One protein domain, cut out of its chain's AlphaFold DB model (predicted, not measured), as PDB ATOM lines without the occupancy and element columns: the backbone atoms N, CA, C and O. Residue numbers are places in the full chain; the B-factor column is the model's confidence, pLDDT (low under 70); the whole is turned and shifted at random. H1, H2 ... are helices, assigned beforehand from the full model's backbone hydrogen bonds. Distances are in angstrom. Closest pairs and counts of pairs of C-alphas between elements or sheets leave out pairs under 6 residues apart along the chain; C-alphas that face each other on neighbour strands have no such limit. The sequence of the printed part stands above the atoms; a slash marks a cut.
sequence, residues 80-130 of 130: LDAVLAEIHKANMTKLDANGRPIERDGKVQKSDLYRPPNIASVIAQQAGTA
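What this domain is: This is residues 80 to 130 of the 130 residues of the protein "Putative HAD superfamily Cof-like phosphohydrolase" of Kribbella solani (UniProt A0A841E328). A longer helix, H1, and a shorter one, H2, lie partly side by side in a loose helical hairpin, joined by a long loop, residues 93 to 118, that runs on beyond the end of H1, turns in a small looped head and folds back to H2. In the head, residues 103 to 104 pair with residues 107 to 108 in a short antiparallel turn, and this head and the end of the printed part after H2 lie at opposite ends of the rod-like outline. The printed part has 51 residues, with two named helices in the order H1, H2 and no named strand; the class is all helix, though under half of the residues, 22 of 51, are in named elements. The whole is loose, with a radius of gyration of the C-alphas of 13.3 A and spans of 40 by 19 by 13 A.

Where its parts are: H1, the longest helix, holds residues 80 to 92 and measures 18.0 A from C-alpha 80 at (235.298, 194.288, 180.573) to C-alpha 92 at (229.782, 197.666, 197.420). H2 holds residues 119 to 127 and measures 12.3 A, ending with C-alpha 127 at (248.460, 192.374, 180.171).

How they stand to each other: H1 touches H2 with residues 82 to 87 alone, and the closest C-alphas of the two, those of Val 83 and Ile 119, are 6.6 A apart. Their lines stand at a shallow tilt of 27 degrees, and they run opposite ways as a helical hairpin. Their centres are 12.5 A apart. In H1 and H2 every O i to N i+4 pair is within hydrogen-bond range.

The domain as a whole: The two C-alphas farthest apart, those of Asp 105 and Gly 128, are 41.7 A apart. The printed part has no cut, and its link from H1 to H2, 26 residues, is long. It ends at Ala 130, the chain's last residue. The mean pLDDT of the printed part is 92.8, and residues 129 to 130 are under 70.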
ATOM      1  N   LEU A  80     236.211 193.344 179.945       98.12
ATOM      2  CA  LEU A  80     235.298 194.288 180.573       98.12
ATOM      3  C   LEU A  80     234.521 193.655 181.735       98.12
ATOM      4  O   LEU A  80     234.197 194.378 182.675       98.12
ATOM      5  N   ASP A  81     234.295 192.334 181.732       97.62
ATOM      6  CA  ASP A  81     233.653 191.633 182.853       97.62
ATOM      7  C   ASP A  81     234.522 191.773 184.115       97.62
ATOM      8  O   ASP A  81     234.028 192.149 185.182       97.62
ATOM      9  N   ALA A  82     235.841 191.578 183.993       97.81
ATOM     10  CA  ALA A  82     236.781 191.768 185.103       97.81
ATOM     11  C   ALA A  82     236.848 193.226 185.595       97.81
ATOM     12  O   ALA A  82     236.909 193.483 186.802       97.81
ATOM     13  N   VAL A  83     236.805 194.199 184.678       98.44
ATOM     14  CA  VAL A  83     236.772 195.630 185.026       98.44
ATOM     15  C   VAL A  83     235.483 195.976 185.776       98.44
ATOM     16  O   VAL A  83     235.533 196.630 186.821       98.44
ATOM     17  N   LEU A  84     234.332 195.507 185.290       98.25
ATOM     18  CA  LEU A  84     233.036 195.709 185.936       98.25
ATOM     19  C   LEU A  84     232.976 195.034 187.308       98.25
ATOM     20  O   LEU A  84     232.434 195.627 188.239       98.25
ATOM     21  N   ALA A  85     233.573 193.851 187.469       98.00
ATOM     22  CA  ALA A  85     233.651 193.167 188.756       98.00
ATOM     23  C   ALA A  85     234.425 193.986 189.804       98.00
ATOM     24  O   ALA A  85     233.973 194.116 190.945       98.00
ATOM     25  N   GLU A  86     235.550 194.605 189.430       98.38
ATOM     26  CA  GLU A  86     236.312 195.479 190.332       98.38
ATOM     27  C   GLU A  86     235.559 196.787 190.638       98.38
ATOM     28  O   GLU A  86     235.518 197.222 191.793       98.38
ATOM     29  N   ILE A  87     234.890 197.387 189.645       97.56
ATOM     30  CA  ILE A  87     234.005 198.546 189.863       97.56
ATOM     31  C   ILE A  87     232.868 198.184 190.823       97.56
ATOM     32  O   ILE A  87     232.573 198.944 191.749       97.56
ATOM     33  N   HIS A  88     232.234 197.028 190.627       96.81
ATOM     34  CA  HIS A  88     231.157 196.542 191.479       96.81
ATOM     35  C   HIS A  88     231.649 196.332 192.911       96.81
ATOM     36  O   HIS A  88     231.070 196.892 193.840       96.81
ATOM     37  N   LYS A  89     232.768 195.625 193.097       96.81
ATOM     38  CA  LYS A  89     233.405 195.428 194.405       96.81
ATOM     39  C   LYS A  89     233.657 196.757 195.115       96.81
ATOM     40  O   LYS A  89     233.278 196.905 196.274       96.81
ATOM     41  N   ALA A  90     234.232 197.742 194.424       95.88
ATOM     42  CA  ALA A  90     234.448 199.076 194.975       95.88
ATOM     43  C   ALA A  90     233.130 199.789 195.319       95.88
ATOM     44  O   ALA A  90     233.015 200.400 196.382       95.88
ATOM     45  N   ASN A  91     232.105 199.687 194.470       95.12
ATOM     46  CA  ASN A  91     230.783 200.247 194.751       95.12
ATOM     47  C   ASN A  91     230.142 199.628 195.997       95.12
ATOM     48  O   ASN A  91     229.554 200.364 196.785       95.12
ATOM     49  N   MET A  92     230.310 198.327 196.225       95.00
ATOM     50  CA  MET A  92     229.782 197.666 197.420       95.00
ATOM     51  C   MET A  92     230.487 198.107 198.711       95.00
ATOM     52  O   MET A  92     229.880 198.058 199.777       95.00
ATOM     53  N   THR A  93     231.715 198.640 198.639       94.25
ATOM     54  CA  THR A  93     232.380 199.247 199.813       94.25
ATOM     55  C   THR A  93     231.775 200.585 200.247       94.25
ATOM     56  O   THR A  93     232.143 201.099 201.297       94.25
ATOM     57  N   LYS A  94     230.845 201.162 199.471       92.62
ATOM     58  CA  LYS A  94     230.123 202.389 199.849       92.62
ATOM     59  C   LYS A  94     229.113 202.175 200.979       92.62
ATOM     60  O   LYS A  94     228.622 203.158 201.526       92.62
ATOM     61  N   LEU A  95     228.780 200.927 201.309       93.94
ATOM     62  CA  LEU A  95     227.914 200.613 202.442       93.94
ATOM     63  C   LEU A  95     228.603 200.977 203.766       93.94
ATOM     64  O   LEU A  95     229.831 200.944 203.876       93.94
ATOM     65  N   ASP A  96     227.813 201.358 204.765       91.88
ATOM     66  CA  ASP A  96     228.303 201.588 206.124       91.88
ATOM     67  C   ASP A  96     228.640 200.266 206.847       91.88
ATOM     68  O   ASP A  96     228.474 199.167 206.311       91.88
ATOM     69  N   ALA A  97     229.097 200.360 208.100       92.31
ATOM     70  CA  ALA A  97     229.432 199.195 208.924       92.31
ATOM     71  C   ALA A  97     228.248 198.237 209.187       92.31
ATOM     72  O   ALA A  97     228.468 197.107 209.617       92.31
ATOM     73  N   ASN A  98     227.010 198.665 208.918       93.19
ATOM     74  CA  ASN A  98     225.794 197.865 209.057       93.19
ATOM     75  C   ASN A  98     225.273 197.341 207.706       93.19
ATOM     76  O   ASN A  98     224.173 196.786 207.655       93.19
ATOM     77  N   GLY A  99     226.013 197.540 206.611       92.06
ATOM     78  CA  GLY A  99     225.596 197.140 205.268       92.06
ATOM     79  C   GLY A  99     224.519 198.041 204.657       92.06
ATOM     80  O   GLY A  99     223.802 197.601 203.761       92.06
ATOM     81  N   ARG A 100     224.367 199.284 205.134       92.12
ATOM     82  CA  ARG A 100     223.343 200.223 204.651       92.12
ATOM     83  C   ARG A 100     223.938 201.260 203.697       92.12
ATOM     84  O   ARG A 100     225.055 201.729 203.926       92.12
ATOM     85  N   PRO A 101     223.214 201.643 202.631       92.25
ATOM     86  CA  PRO A 101     223.641 202.731 201.766       92.25
ATOM     87  C   PRO A 101     223.538 204.069 202.504       92.25
ATOM     88  O   PRO A 101     222.596 204.310 203.258       92.25
ATOM     89  N   ILE A 102     224.490 204.960 202.239       89.31
ATOM     90  CA  ILE A 102     224.393 206.370 202.622       89.31
ATOM     91  C   ILE A 102     223.841 207.108 201.406       89.31
ATOM     92  O   ILE A 102     224.540 207.243 200.407       89.31
ATOM     93  N   GLU A 103     222.592 207.560 201.455       88.88
ATOM     94  CA  GLU A 103     221.955 208.261 200.336       88.88
ATOM     95  C   GLU A 103     221.819 209.762 200.622       88.88
ATOM     96  O   GLU A 103     221.434 210.173 201.719       88.88
ATOM     97  N   ARG A 104     222.127 210.591 199.620       86.75
ATOM     98  CA  ARG A 104     221.768 212.017 199.576       86.75
ATOM     99  C   ARG A 104     221.321 212.372 198.168       86.75
ATOM    100  O   ARG A 104     222.057 212.095 197.222       86.75
ATOM    101  N   ASP A 105     220.148 212.989 198.052       87.44
ATOM    102  CA  ASP A 105     219.576 213.480 196.793       87.44
ATOM    103  C   ASP A 105     219.508 212.400 195.693       87.44
ATOM    104  O   ASP A 105     219.894 212.631 194.547       87.44
ATOM    105  N   GLY A 106     219.093 211.179 196.061       85.38
ATOM    106  CA  GLY A 106     219.002 210.041 195.140       85.38
ATOM    107  C   GLY A 106     220.351 209.460 194.702       85.38
ATOM    108  O   GLY A 106     220.402 208.628 193.798       85.38
ATOM    109  N   LYS A 107     221.467 209.893 195.309       85.12
ATOM    110  CA  LYS A 107     222.816 209.392 195.013       85.12
ATOM    111  C   LYS A 107     223.401 208.630 196.195       85.12
ATOM    112  O   LYS A 107     223.448 209.138 197.317       85.12
ATOM    113  N   VAL A 108     223.940 207.445 195.905       89.62
ATOM    114  CA  VAL A 108     224.730 206.657 196.860       89.62
ATOM    115  C   VAL A 108     226.075 207.343 197.103       89.62
ATOM    116  O   VAL A 108     226.895 207.491 196.191       89.62
ATOM    117  N   GLN A 109     226.297 207.741 198.348       92.50
ATOM    118  CA  GLN A 109     227.504 208.388 198.841       92.50
ATOM    119  C   GLN A 109     228.549 207.362 199.284       92.50
ATOM    120  O   GLN A 109     228.262 206.183 199.474       92.50
ATOM    121  N   LYS A 110     229.791 207.822 199.430       91.12
ATOM    122  CA  LYS A 110     230.898 207.009 199.945       91.12
ATOM    123  C   LYS A 110     230.821 206.959 201.474       91.12
ATOM    124  O   LYS A 110     230.719 208.014 202.096       91.12
ATOM    125  N   SER A 111     230.888 205.765 202.058       91.25
ATOM    126  CA  SER A 111     231.091 205.584 203.500       91.25
ATOM    127  C   SER A 111     232.567 205.711 203.879       91.25
ATOM    128  O   SER A 111     233.446 205.724 203.015       91.25
ATOM    129  N   ASP A 112     232.845 205.710 205.181       91.06
ATOM    130  CA  ASP A 112     234.211 205.662 205.720       91.06
ATOM    131  C   ASP A 112     234.951 204.353 205.375       91.06
ATOM    132  O   ASP A 112     236.174 204.277 205.484       91.06
ATOM    133  N   LEU A 113     234.226 203.315 204.937       91.62
ATOM    134  CA  LEU A 113     234.786 202.031 204.501       91.62
ATOM    135  C   LEU A 113     235.139 202.008 203.008       91.62
ATOM    136  O   LEU A 113     235.715 201.022 202.533       91.62
ATOM    137  N   TYR A 114     234.793 203.066 202.269       93.69
ATOM    138  CA  TYR A 114     234.937 203.111 200.824       93.69
ATOM    139  C   TYR A 114     236.385 202.906 200.375       93.69
ATOM    140  O   TYR A 114     237.320 203.553 200.853       93.69
ATOM    141  N   ARG A 115     236.557 202.050 199.365       94.25
ATOM    142  CA  ARG A 115     237.816 201.849 198.649       94.25
ATOM    143  C   ARG A 115     237.579 202.064 197.154       94.25
ATOM    144  O   ARG A 115     236.649 201.469 196.606       94.25
ATOM    145  N   PRO A 116     238.379 202.908 196.480       95.69
ATOM    146  CA  PRO A 116     238.258 203.087 195.038       95.69
ATOM    147  C   PRO A 116     238.665 201.806 194.289       95.69
ATOM    148  O   PRO A 116     239.502 201.055 194.795       95.69
ATOM    149  N   PRO A 117     238.105 201.558 193.089       97.25
ATOM    150  CA  PRO A 117     238.477 200.395 192.289       97.25
ATOM    151  C   PRO A 117     239.928 200.505 191.807       97.25
ATOM    152  O   PRO A 117     240.353 201.568 191.347       97.25
ATOM    153  N   ASN A 118     240.681 199.405 191.855       97.88
ATOM    154  CA  ASN A 118     242.053 199.350 191.349       97.88
ATOM    155  C   ASN A 118     242.100 198.850 189.895       97.88
ATOM    156  O   ASN A 118     242.582 197.756 189.602       97.88
ATOM    157  N   ILE A 119     241.609 199.678 188.971       98.00
ATOM    158  CA  ILE A 119     241.559 199.335 187.539       98.00
ATOM    159  C   ILE A 119     242.958 199.146 186.946       98.00
ATOM    160  O   ILE A 119     243.152 198.275 186.105       98.00
ATOM    161  N   ALA A 120     243.953 199.902 187.422       97.50
ATOM    162  CA  ALA A 120     245.336 199.750 186.976       97.50
ATOM    163  C   ALA A 120     245.860 198.325 187.220       97.50
ATOM    164  O   ALA A 120     246.455 197.731 186.324       97.50
ATOM    165  N   SER A 121     245.580 197.751 188.395       97.44
ATOM    166  CA  SER A 121     245.940 196.362 188.700       97.44
ATOM    167  C   SER A 121     245.191 195.360 187.825       97.44
ATOM    168  O   SER A 121     245.796 194.383 187.396       97.44
ATOM    169  N   VAL A 122     243.901 195.586 187.552       97.81
ATOM    170  CA  VAL A 122     243.107 194.703 186.677       97.81
ATOM    171  C   VAL A 122     243.696 194.682 185.264       97.81
ATOM    172  O   VAL A 122     243.928 193.614 184.706       97.81
ATOM    173  N   ILE A 123     244.023 195.852 184.709       97.88
ATOM    174  CA  ILE A 123     244.635 195.953 183.377       97.88
ATOM    175  C   ILE A 123     246.042 195.340 183.351       97.88
ATOM    176  O   ILE A 123     246.372 194.636 182.399       97.88
ATOM    177  N   ALA A 124     246.863 195.542 184.389       96.88
ATOM    178  CA  ALA A 124     248.187 194.917 184.482       96.88
ATOM    179  C   ALA A 124     248.103 193.380 184.512       96.88
ATOM    180  O   ALA A 124     248.863 192.698 183.822       96.88
ATOM    181  N   GLN A 125     247.132 192.821 185.242       96.44
ATOM    182  CA  GLN A 125     246.880 191.376 185.263       96.44
ATOM    183  C   GLN A 125     246.482 190.855 183.877       96.44
ATOM    184  O   GLN A 125     247.051 189.868 183.417       96.44
ATOM    185  N   GLN A 126     245.580 191.549 183.176       96.75
ATOM    186  CA  GLN A 126     245.180 191.193 181.807       96.75
ATOM    187  C   GLN A 126     246.339 191.296 180.801       96.75
ATOM    188  O   GLN A 126     246.426 190.512 179.858       96.75
ATOM    189  N   ALA A 127     247.265 192.238 181.001       93.69
ATOM    190  CA  ALA A 127     248.460 192.374 180.171       93.69
ATOM    191  C   ALA A 127     249.529 191.296 180.452       93.69
ATOM    192  O   ALA A 127     250.450 191.127 179.645       93.69
ATOM    193  N   GLY A 128     249.411 190.557 181.563       87.56
ATOM    194  CA  GLY A 128     250.422 189.610 182.040       87.56
ATOM    195  C   GLY A 128     251.639 190.291 182.677       87.56
ATOM    196  O   GLY A 128     252.742 189.758 182.597       87.56
ATOM    197  N   THR A 129     251.455 191.484 183.250       69.88
ATOM    198  CA  THR A 129     252.519 192.321 183.837       69.88
ATOM    199  C   THR A 129     252.378 192.522 185.352       69.88
ATOM    200  O   THR A 129     253.052 193.388 185.910       69.88
ATOM    201  N   ALA A 130     251.496 191.753 185.999       55.41
ATOM    202  CA  ALA A 130     251.246 191.780 187.443       55.41
ATOM    203  C   ALA A 130     252.131 190.805 188.230       55.41
ATOM    204  O   ALA A 130     252.483 189.741 187.674       55.41
TER     205      ALA A 130